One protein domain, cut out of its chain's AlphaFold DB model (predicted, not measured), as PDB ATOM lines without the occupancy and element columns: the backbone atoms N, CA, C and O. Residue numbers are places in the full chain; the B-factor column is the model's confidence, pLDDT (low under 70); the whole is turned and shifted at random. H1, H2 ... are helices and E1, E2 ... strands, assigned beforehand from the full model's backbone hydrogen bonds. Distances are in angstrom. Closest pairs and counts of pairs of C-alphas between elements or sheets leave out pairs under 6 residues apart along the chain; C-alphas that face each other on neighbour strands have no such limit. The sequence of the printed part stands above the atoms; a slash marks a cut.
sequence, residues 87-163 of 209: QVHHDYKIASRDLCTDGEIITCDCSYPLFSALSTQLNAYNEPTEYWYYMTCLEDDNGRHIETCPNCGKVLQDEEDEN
ATOM      1  N   GLN A  87      69.477  47.069 106.073       61.88
ATOM      2  CA  GLN A  87      68.500  46.958 104.974       61.88
ATOM      3  C   GLN A  87      67.119  46.545 105.497       61.88
ATOM      4  O   GLN A  87      67.037  45.736 106.412       61.88
ATOM      5  N   VAL A  88      66.036  47.076 104.914       65.00
ATOM      6  CA  VAL A  88      64.649  46.708 105.273       65.00
ATOM      7  C   VAL A  88      64.209  45.450 104.520       65.00
ATOM      8  O   VAL A  88      64.293  45.418 103.287       65.00
ATOM      9  N   HIS A  89      63.686  44.463 105.248       68.50
ATOM     10  CA  HIS A  89      63.315  43.147 104.725       68.50
ATOM     11  C   HIS A  89      62.212  43.221 103.645       68.50
ATOM     12  O   HIS A  89      61.248  43.987 103.753       68.50
ATOM     13  N   HIS A  90      62.360  42.431 102.571       66.88
ATOM     14  CA  HIS A  90      61.555  42.550 101.344       66.88
ATOM     15  C   HIS A  90      60.063  42.273 101.547       66.88
ATOM     16  O   HIS A  90      59.243  43.059 101.070       66.88
ATOM     17  N   ASP A  91      59.722  41.212 102.283       60.56
ATOM     18  CA  ASP A  91      58.329  40.797 102.528       60.56
ATOM     19  C   ASP A  91      57.482  41.917 103.132       60.56
ATOM     20  O   ASP A  91      56.277  42.007 102.919       60.56
ATOM     21  N   TYR A  92      58.128  42.855 103.808       61.88
ATOM     22  CA  TYR A  92      57.432  43.928 104.477       61.88
ATOM     23  C   TYR A  92      57.314  45.218 103.650       61.88
ATOM     24  O   TYR A  92      56.490  46.076 103.956       61.88
ATOM     25  N   LYS A  93      58.049  45.340 102.532       57.16
ATOM     26  CA  LYS A  93      57.730  46.329 101.477       57.16
ATOM     27  C   LYS A  93      56.413  45.992 100.767       57.16
ATOM     28  O   LYS A  93      55.851  46.842 100.079       57.16
ATOM     29  N   ILE A  94      55.961  44.741 100.884       61.88
ATOM     30  CA  ILE A  94      54.679  44.264 100.361       61.88
ATOM     31  C   ILE A  94      53.564  44.608 101.357       61.88
ATOM     32  O   ILE A  94      52.549  45.158 100.938       61.88
ATOM     33  N   ALA A  95      53.796  44.391 102.658       53.88
ATOM     34  CA  ALA A  95      52.848  44.718 103.730       53.88
ATOM     35  C   ALA A  95      52.434  46.201 103.749       53.88
ATOM     36  O   ALA A  95      51.261  46.507 103.919       53.88
ATOM     37  N   SER A  96      53.344  47.137 103.438       49.91
ATOM     38  CA  SER A  96      53.011  48.573 103.354       49.91
ATOM     39  C   SER A  96      51.990  48.938 102.261       49.91
ATOM     40  O   SER A  96      51.636  50.107 102.118       49.91
ATOM     41  N   ARG A  97      51.601  47.982 101.410       51.94
ATOM     42  CA  ARG A  97      50.630  48.147 100.320       51.94
ATOM     43  C   ARG A  97      49.349  47.347 100.548       51.94
ATOM     44  O   ARG A  97      48.451  47.439  99.712       51.94
ATOM     45  N   ASP A  98      49.279  46.569 101.625       48.78
ATOM     46  CA  ASP A  98      48.093  45.802 101.979       48.78
ATOM     47  C   ASP A  98      47.195  46.637 102.906       48.78
ATOM     48  O   ASP A  98      47.662  47.302 103.825       48.78
ATOM     49  N   LEU A  99      45.894  46.660 102.611       47.97
ATOM     50  CA  LEU A  99      44.873  47.350 103.416       47.97
ATOM     51  C   LEU A  99      44.369  46.470 104.567       47.97
ATOM     52  O   LEU A  99      43.599  46.929 105.411       47.97
ATOM     53  N   CYS A 100      44.768  45.204 104.566       48.34
ATOM     54  CA  CYS A 100      44.474  44.233 105.593       48.34
ATOM     55  C   CYS A 100      45.790  43.843 106.271       48.34
ATOM     56  O   CYS A 100      46.764  43.552 105.589       48.34
ATOM     57  N   THR A 101      45.762  43.734 107.598       46.09
ATOM     58  CA  THR A 101      46.762  43.097 108.475       46.09
ATOM     59  C   THR A 101      48.032  43.883 108.817       46.09
ATOM     60  O   THR A 101      48.757  44.359 107.955       46.09
ATOM     61  N   ASP A 102      48.264  44.000 110.126       54.53
ATOM     62  CA  ASP A 102      49.536  43.803 110.830       54.53
ATOM     63  C   ASP A 102      50.812  44.042 110.003       54.53
ATOM     64  O   ASP A 102      51.147  43.267 109.110       54.53
ATOM     65  N   GLY A 103      51.591  45.071 110.355       55.03
ATOM     66  CA  GLY A 103      52.883  45.343 109.712       55.03
ATOM     67  C   GLY A 103      53.023  46.720 109.068       55.03
ATOM     68  O   GLY A 103      53.792  46.859 108.113       55.03
ATOM     69  N   GLU A 104      52.334  47.750 109.572       61.69
ATOM     70  CA  GLU A 104      52.604  49.128 109.146       61.69
ATOM     71  C   GLU A 104      54.083  49.472 109.399       61.69
ATOM     72  O   GLU A 104      54.602  49.293 110.508       61.69
ATOM     73  N   ILE A 105      54.773  49.972 108.363       66.62
ATOM     74  CA  ILE A 105      56.085  50.599 108.544       66.62
ATOM     75  C   ILE A 105      55.843  51.912 109.268       66.62
ATOM     76  O   ILE A 105      55.239  52.833 108.720       66.62
ATOM     77  N   ILE A 106      56.400  52.021 110.461       71.00
ATOM     78  CA  ILE A 106      56.490  53.272 111.193       71.00
ATOM     79  C   ILE A 106      57.957  53.644 111.374       71.00
ATOM     80  O   ILE A 106      58.879  52.917 110.995       71.00
ATOM     81  N   THR A 107      58.213  54.849 111.862       68.88
ATOM     82  CA  THR A 107      59.573  55.373 111.953       68.88
ATOM     83  C   THR A 107      59.721  56.123 113.261       68.88
ATOM     84  O   THR A 107      58.937  57.016 113.559       68.88
ATOM     85  N   CYS A 108      60.741  55.762 114.032       69.56
ATOM     86  CA  CYS A 108      61.121  56.481 115.238       69.56
ATOM     87  C   CYS A 108      61.576  57.912 114.894       69.56
ATOM     88  O   CYS A 108      62.079  58.158 113.799       69.56
ATOM     89  N   ASP A 109      61.521  58.836 115.855       66.06
ATOM     90  CA  ASP A 109      62.017  60.216 115.709       66.06
ATOM     91  C   ASP A 109      63.470  60.285 115.209       66.06
ATOM     92  O   ASP A 109      63.851  61.182 114.459       66.06
ATOM     93  N   CYS A 110      64.289  59.294 115.577       62.22
ATOM     94  CA  CYS A 110      65.667  59.161 115.102       62.22
ATOM     95  C   CYS A 110      65.783  58.600 113.672       62.22
ATOM     96  O   CYS A 110      66.867  58.212 113.246       62.22
ATOM     97  N   SER A 111      64.675  58.535 112.933       65.50
ATOM     98  CA  SER A 111      64.553  57.956 111.591       65.50
ATOM     99  C   SER A 111      64.771  56.441 111.504       65.50
ATOM    100  O   SER A 111      64.878  55.911 110.400       65.50
ATOM    101  N   TYR A 112      64.817  55.725 112.634       73.44
ATOM    102  CA  TYR A 112      64.902  54.263 112.623       73.44
ATOM    103  C   TYR A 112      63.550  53.655 112.224       73.44
ATOM    104  O   TYR A 112      62.559  53.912 112.915       73.44
ATOM    105  N   PRO A 113      63.475  52.871 111.141       71.62
ATOM    106  CA  PRO A 113      62.240  52.235 110.722       71.62
ATOM    107  C   PRO A 113      61.941  51.014 111.598       71.62
ATOM    108  O   PRO A 113      62.841  50.303 112.042       71.62
ATOM    109  N   LEU A 114      60.663  50.769 111.855       77.75
ATOM    110  CA  LEU A 114      60.184  49.646 112.656       77.75
ATOM    111  C   LEU A 114      58.780  49.235 112.201       77.75
ATOM    112  O   LEU A 114      58.100  49.997 111.518       77.75
ATOM    113  N   PHE A 115      58.373  48.019 112.542       76.19
ATOM    114  CA  PHE A 115      57.046  47.485 112.239       76.19
ATOM    115  C   PHE A 115      56.189  47.445 113.490       76.19
ATOM    116  O   PHE A 115      56.697  47.085 114.549       76.19
ATOM    117  N   SER A 116      54.901  47.747 113.353       76.88
ATOM    118  CA  SER A 116      53.889  47.398 114.351       76.88
ATOM    119  C   SER A 116      53.197  46.094 113.960       76.88
ATOM    120  O   SER A 116      52.682  45.985 112.846       76.88
ATOM    121  N   ALA A 117      53.142  45.129 114.869       75.62
ATOM    122  CA  ALA A 117      52.463  43.854 114.678       75.62
ATOM    123  C   ALA A 117      51.482  43.588 115.824       75.62
ATOM    124  O   ALA A 117      51.698  44.041 116.947       75.62
ATOM    125  N   LEU A 118      50.410  42.851 115.537       77.94
ATOM    126  CA  LEU A 118      49.437  42.418 116.534       77.94
ATOM    127  C   LEU A 118      49.832  41.039 117.073       77.94
ATOM    128  O   LEU A 118      50.207  40.143 116.314       77.94
ATOM    129  N   SER A 119      49.783  40.855 118.391       76.25
ATOM    130  CA  SER A 119      49.942  39.547 119.032       76.25
ATOM    131  C   SER A 119      48.727  39.237 119.881       76.25
ATOM    132  O   SER A 119      48.216  40.109 120.574       76.25
ATOM    133  N   THR A 120      48.312  37.975 119.891       82.00
ATOM    134  CA  THR A 120      47.312  37.478 120.835       82.00
ATOM    135  C   THR A 120      48.015  36.709 121.949       82.00
ATOM    136  O   THR A 120      48.654  35.683 121.698       82.00
ATOM    137  N   GLN A 121      47.881  37.168 123.191       78.75
ATOM    138  CA  GLN A 121      48.342  36.449 124.381       78.75
ATOM    139  C   GLN A 121      47.198  36.176 125.348       78.75
ATOM    140  O   GLN A 121      46.171  36.840 125.323       78.75
ATOM    141  N   LEU A 122      47.367  35.169 126.202       84.44
ATOM    142  CA  LEU A 122      46.404  34.891 127.262       84.44
ATOM    143  C   LEU A 122      46.670  35.816 128.451       84.44
ATOM    144  O   LEU A 122      47.796  35.877 128.946       84.44
ATOM    145  N   ASN A 123      45.632  36.499 128.925       82.31
ATOM    146  CA  ASN A 123      45.700  37.292 130.146       82.31
ATOM    147  C   ASN A 123      45.718  36.397 131.407       82.31
ATOM    148  O   ASN A 123      45.666  35.166 131.336       82.31
ATOM    149  N   ALA A 124      45.746  37.019 132.592       86.44
ATOM    150  CA  ALA A 124      45.731  36.319 133.883       86.44
ATOM    151  C   ALA A 124      44.485  35.434 134.118       86.44
ATOM    152  O   ALA A 124      44.495  34.592 135.016       86.44
ATOM    153  N   TYR A 125      43.430  35.617 133.320       90.44
ATOM    154  CA  TYR A 125      42.181  34.857 133.358       90.44
ATOM    155  C   TYR A 125      42.086  33.804 132.245       90.44
ATOM    156  O   TYR A 125      41.024  33.213 132.060       90.44
ATOM    157  N   ASN A 126      43.184  33.528 131.526       86.69
ATOM    158  CA  ASN A 126      43.227  32.611 130.383       86.69
ATOM    159  C   ASN A 126      42.340  33.039 129.199       86.69
ATOM    160  O   ASN A 126      41.950  32.201 128.382       86.69
ATOM    161  N   GLU A 127      42.053  34.329 129.070       86.44
ATOM    162  CA  GLU A 127      41.313  34.873 127.935       86.44
ATOM    163  C   GLU A 127      42.286  35.463 126.905       86.44
ATOM    164  O   GLU A 127      43.267  36.107 127.293       86.44
ATOM    165  N   PRO A 128      42.050  35.259 125.597       84.75
ATOM    166  CA  PRO A 128      42.863  35.873 124.558       84.75
ATOM    167  C   PRO A 128      42.695  37.393 124.600       84.75
ATOM    168  O   PRO A 128      41.585  37.913 124.560       84.75
ATOM    169  N   THR A 129      43.812  38.099 124.695       81.69
ATOM    170  CA  THR A 129      43.924  39.553 124.630       81.69
ATOM    171  C   THR A 129      44.897  39.890 123.513       81.69
ATOM    172  O   THR A 129      45.991  39.323 123.435       81.69
ATOM    173  N   GLU A 130      44.475  40.772 122.618       81.19
ATOM    174  CA  GLU A 130      45.299  41.263 121.523       81.19
ATOM    175  C   GLU A 130      46.037  42.521 121.976       81.19
ATOM    176  O   GLU A 130      45.441  43.383 122.615       81.19
ATOM    177  N   TYR A 131      47.323  42.624 121.663       75.94
ATOM    178  CA  TYR A 131      48.107  43.826 121.921       75.94
ATOM    179  C   TYR A 131      49.073  44.089 120.766       75.94
ATOM    180  O   TYR A 131      49.546  43.165 120.092       75.94
ATOM    181  N   TRP A 132      49.354  45.369 120.536       79.00
ATOM    182  CA  TRP A 132      50.319  45.810 119.539       79.00
ATOM    183  C   TRP A 132      51.735  45.773 120.112       79.00
ATOM    184  O   TRP A 132      51.969  46.130 121.264       79.00
ATOM    185  N   TYR A 133      52.691  45.339 119.301       79.94
ATOM    186  CA  TYR A 133      54.107  45.346 119.647       79.94
ATOM    187  C   TYR A 133      54.961  45.762 118.456       79.94
ATOM    188  O   TYR A 133      54.521  45.733 117.303       79.94
ATOM    189  N   TYR A 134      56.207  46.137 118.742       83.69
ATOM    190  CA  TYR A 134      57.134  46.610 117.725       83.69
ATOM    191  C   TYR A 134      58.168  45.571 117.378       83.69
ATOM    192  O   TYR A 134      58.715  44.897 118.241       83.69
ATOM    193  N   MET A 135      58.511  45.482 116.107       82.00
ATOM    194  CA  MET A 135      59.579  44.611 115.654       82.00
ATOM    195  C   MET A 135      60.523  45.356 114.723       82.00
ATOM    196  O   MET A 135      60.154  46.316 114.041       82.00
ATOM    197  N   THR A 136      61.780  44.934 114.711       79.31
ATOM    198  CA  THR A 136      62.756  45.465 113.768       79.31
ATOM    199  C   THR A 136      62.338  45.130 112.351       79.31
ATOM    200  O   THR A 136      61.962  43.997 112.066       79.31
ATOM    201  N   CYS A 137      62.480  46.085 111.441       72.06
ATOM    202  CA  CYS A 137      62.181  45.860 110.034       72.06
ATOM    203  C   CYS A 137      63.381  45.405 109.202       72.06
ATOM    204  O   CYS A 137      63.309  45.371 107.973       72.06
ATOM    205  N   LEU A 138      64.492  45.099 109.871       74.19
ATOM    206  CA  LEU A 138      65.769  44.856 109.227       74.19
ATOM    207  C   LEU A 138      65.873  43.414 108.731       74.19
ATOM    208  O   LEU A 138      65.463  42.488 109.428       74.19
ATOM    209  N   GLU A 139      66.463  43.239 107.551       71.06
ATOM    210  CA  GLU A 139      66.715  41.939 106.920       71.06
ATOM    211  C   GLU A 139      67.536  41.022 107.831       71.06
ATOM    212  O   GLU A 139      67.171  39.869 108.043       71.06
ATOM    213  N   ASP A 140      68.565  41.574 108.474       72.75
ATOM    214  CA  ASP A 140      69.459  40.807 109.342       72.75
ATOM    215  C   ASP A 140      68.882  40.541 110.744       72.75
ATOM    216  O   ASP A 140      69.294  39.594 111.415       72.75
ATOM    217  N   ASP A 141      67.917  41.347 111.197       73.56
ATOM    218  CA  ASP A 141      67.334  41.242 112.547       73.56
ATOM    219  C   ASP A 141      66.008  40.452 112.549       73.56
ATOM    220  O   ASP A 141      65.388  40.272 113.594       73.56
ATOM    221  N   ASN A 142      65.586  39.939 111.381       74.38
ATOM    222  CA  ASN A 142      64.525  38.935 111.206       74.38
ATOM    223  C   ASN A 142      63.243  39.197 112.022       74.38
ATOM    224  O   ASN A 142      62.649  38.272 112.578       74.38
ATOM    225  N   GLY A 143      62.811  40.455 112.128       74.94
ATOM    226  CA  GLY A 143      61.584  40.764 112.857       74.94
ATOM    227  C   GLY A 143      61.684  40.604 114.377       74.94
ATOM    228  O   GLY A 143      60.697  40.268 115.029       74.94
ATOM    229  N   ARG A 144      62.852  40.826 114.984       83.44
ATOM    230  CA  ARG A 144      62.998  40.785 116.442       83.44
ATOM    231  C   ARG A 144      62.080  41.799 117.131       83.44
ATOM    232  O   ARG A 144      62.101  42.983 116.796       83.44
ATOM    233  N   HIS A 145      61.328  41.345 118.135       85.31
ATOM    234  CA  HIS A 145      60.542  42.215 119.017       85.31
ATOM    235  C   HIS A 145      61.464  43.203 119.751       85.31
ATOM    236  O   HIS A 145      62.496  42.818 120.311       85.31
ATOM    237  N   ILE A 146      61.095  44.483 119.731       84.25
ATOM    238  CA  ILE A 146      61.804  45.589 120.369       84.25
ATOM    239  C   ILE A 146      60.856  46.423 121.236       84.25
ATOM    240  O   ILE A 146      59.824  46.887 120.778       84.25
ATOM    241  N   GLU A 147      61.255  46.680 122.479       85.31
ATOM    242  CA  GLU A 147      60.570  47.632 123.371       85.31
ATOM    243  C   GLU A 147      61.250  49.006 123.373       85.31
ATOM    244  O   GLU A 147      60.691  49.993 123.839       85.31
ATOM    245  N   THR A 148      62.474  49.082 122.850       84.75
ATOM    246  CA  THR A 148      63.269  50.307 122.742       84.75
ATOM    247  C   THR A 148      63.848  50.426 121.343       84.75
ATOM    248  O   THR A 148      64.312  49.431 120.781       84.75
ATOM    249  N   CYS A 149      63.894  51.641 120.804       79.75
ATOM    250  CA  CYS A 149      64.502  51.925 119.517       79.75
ATOM    251  C   CYS A 149      65.982  51.499 119.524       79.75
ATOM    252  O   CYS A 149      66.761  52.057 120.299       79.75
ATOM    253  N   PRO A 150      66.406  50.582 118.637       76.62
ATOM    254  CA  PRO A 150      67.795  50.128 118.569       76.62
ATOM    255  C   PRO A 150      68.798  51.238 118.239       76.62
ATOM    256  O   PRO A 150      69.969  51.121 118.582       76.62
ATOM    257  N   ASN A 151      68.349  52.311 117.583       73.06
ATOM    258  CA  ASN A 151      69.213  53.416 117.180       73.06
ATOM    259  C   ASN A 151      69.385  54.479 118.276       73.06
ATOM    260  O   ASN A 151      70.503  54.889 118.564       73.06
ATOM    261  N   CYS A 152      68.295  54.943 118.900       69.12
ATOM    262  CA  CYS A 152      68.357  56.044 119.874       69.12
ATOM    263  C   CYS A 152      68.036  55.651 121.322       69.12
ATOM    264  O   CYS A 152      68.091  56.504 122.203       69.12
ATOM    265  N   GLY A 153      67.669  54.393 121.584       75.00
ATOM    266  CA  GLY A 153      67.338  53.892 122.922       75.00
ATOM    267  C   GLY A 153      65.999  54.375 123.486       75.00
ATOM    268  O   GLY A 153      65.681  54.062 124.630       75.00
ATOM    269  N   LYS A 154      65.201  55.129 122.717       76.00
ATOM    270  CA  LYS A 154      63.874  55.599 123.143       76.00
ATOM    271  C   LYS A 154      62.941  54.411 123.388       76.00
ATOM    272  O   LYS A 154      62.870  53.524 122.543       76.00
ATOM    273  N   VAL A 155      62.215  54.413 124.504       83.56
ATOM    274  CA  VAL A 155      61.159  53.428 124.788       83.56
ATOM    275  C   VAL A 155      60.046  53.566 123.744       83.56
ATOM    276  O   VAL A 155      59.641  54.680 123.415       83.56
ATOM    277  N   LEU A 156      59.621  52.438 123.178       78.38
ATOM    278  CA  LEU A 156      58.627  52.340 122.109       78.38
ATOM    279  C   LEU A 156      57.223  52.028 122.634       78.38
ATOM    280  O   LEU A 156      56.323  51.979 121.819       78.38
ATOM    281  N   GLN A 157      57.034  51.807 123.940       69.44
ATOM    282  CA  GLN A 157      55.741  51.425 124.520       69.44
ATOM    283  C   GLN A 157      54.588  52.314 124.039       69.44
ATOM    284  O   GLN A 157      54.679  53.543 124.090       69.44
ATOM    285  N   ASP A 158      53.498  51.658 123.641       60.47
ATOM    286  CA  ASP A 158      52.180  52.274 123.661       60.47
ATOM    287  C   ASP A 158      51.795  52.382 125.131       60.47
ATOM    288  O   ASP A 158      51.457  51.391 125.775       60.47
ATOM    289  N   GLU A 159      51.920  53.581 125.692       46.00
ATOM    290  CA  GLU A 159      51.176  53.926 126.895       46.00
ATOM    291  C   GLU A 159      49.684  53.870 126.522       46.00
ATOM    292  O   GLU A 159      49.088  54.879 126.146       46.00
ATOM    293  N   GLU A 160      49.080  52.680 126.552       49.88
ATOM    294  CA  GLU A 160      47.652  52.602 126.831       49.88
ATOM    295  C   GLU A 160      47.461  53.186 128.239       49.88
ATOM    296  O   GLU A 160      48.017  52.676 129.211       49.88
ATOM    297  N   ASP A 161      46.699  54.280 128.296       45.69
ATOM    298  CA  ASP A 161      46.179  54.949 129.491       45.69
ATOM    299  C   ASP A 161      47.235  55.636 130.382       45.69
ATOM    300  O   ASP A 161      47.833  55.045 131.271       45.69
ATOM    301  N   GLU A 162      47.492  56.938 130.209       38.81
ATOM    302  CA  GLU A 162      46.874  57.926 131.119       38.81
ATOM    303  C   GLU A 162      46.672  59.328 130.510       38.81
ATOM    304  O   GLU A 162      46.165  60.228 131.181       38.81
ATOM    305  N   ASN A 163      46.989  59.544 129.233       40.59
ATOM    306  CA  ASN A 163      46.484  60.728 128.544       40.59
ATOM    307  C   ASN A 163      45.139  60.372 127.924       40.59
ATOM    308  O   ASN A 163      45.036  60.142 126.723       40.59
TER     309      ASN A 163
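AT A GLANCE: This is residues 87 to 163 of the 209 residues of an uncharacterized protein of Calothrix sp. NIES-4105 (UniProt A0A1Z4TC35). Little of this domain is regular structure: a long hairpin, E2 and E3, makes its length, with short E1 beside E2 and small helix H1 grazing the sheet near one end. Unnamed residues 137 to 163 follow E3. The 77 printed residues, mixed in class with 29 in named elements, run H1, E1, E2, E3; the sheet E1 - E2 - E3 is a meander, each strand antiparallel to the one before. It is only just compact, close to loose: radius of gyration of the C-alphas 13.6 A, spans 41 by 27 by 23 A.

HOW THE PARTS SIT: Start at H1, residues 90 to 95, with 1 of 2 O i to N i+4 pairs within hydrogen-bond range; its closest C-alpha pair to E1, residues 104 to 107, is Ala 95 and Glu 104, 7.0 A. E1 and E2, residues 113 to 122, form a hairpin (N 106 and O 114, 2.8 A). E2 and E3, residues 128 to 136, form another (N 117 and O 133, 2.9 A).

IN THESE COORDINATES: Find C-alpha 90 at (61.555, 42.550, 101.344), where H1 begins. E2 runs 28.7 A; E3 runs 24.6 A to C-alpha 136 at (62.756, 45.465, 113.768).

THE WHOLE: The printed part has no cut. Confidence is under 70 in 32 residues, among them 87 to 105.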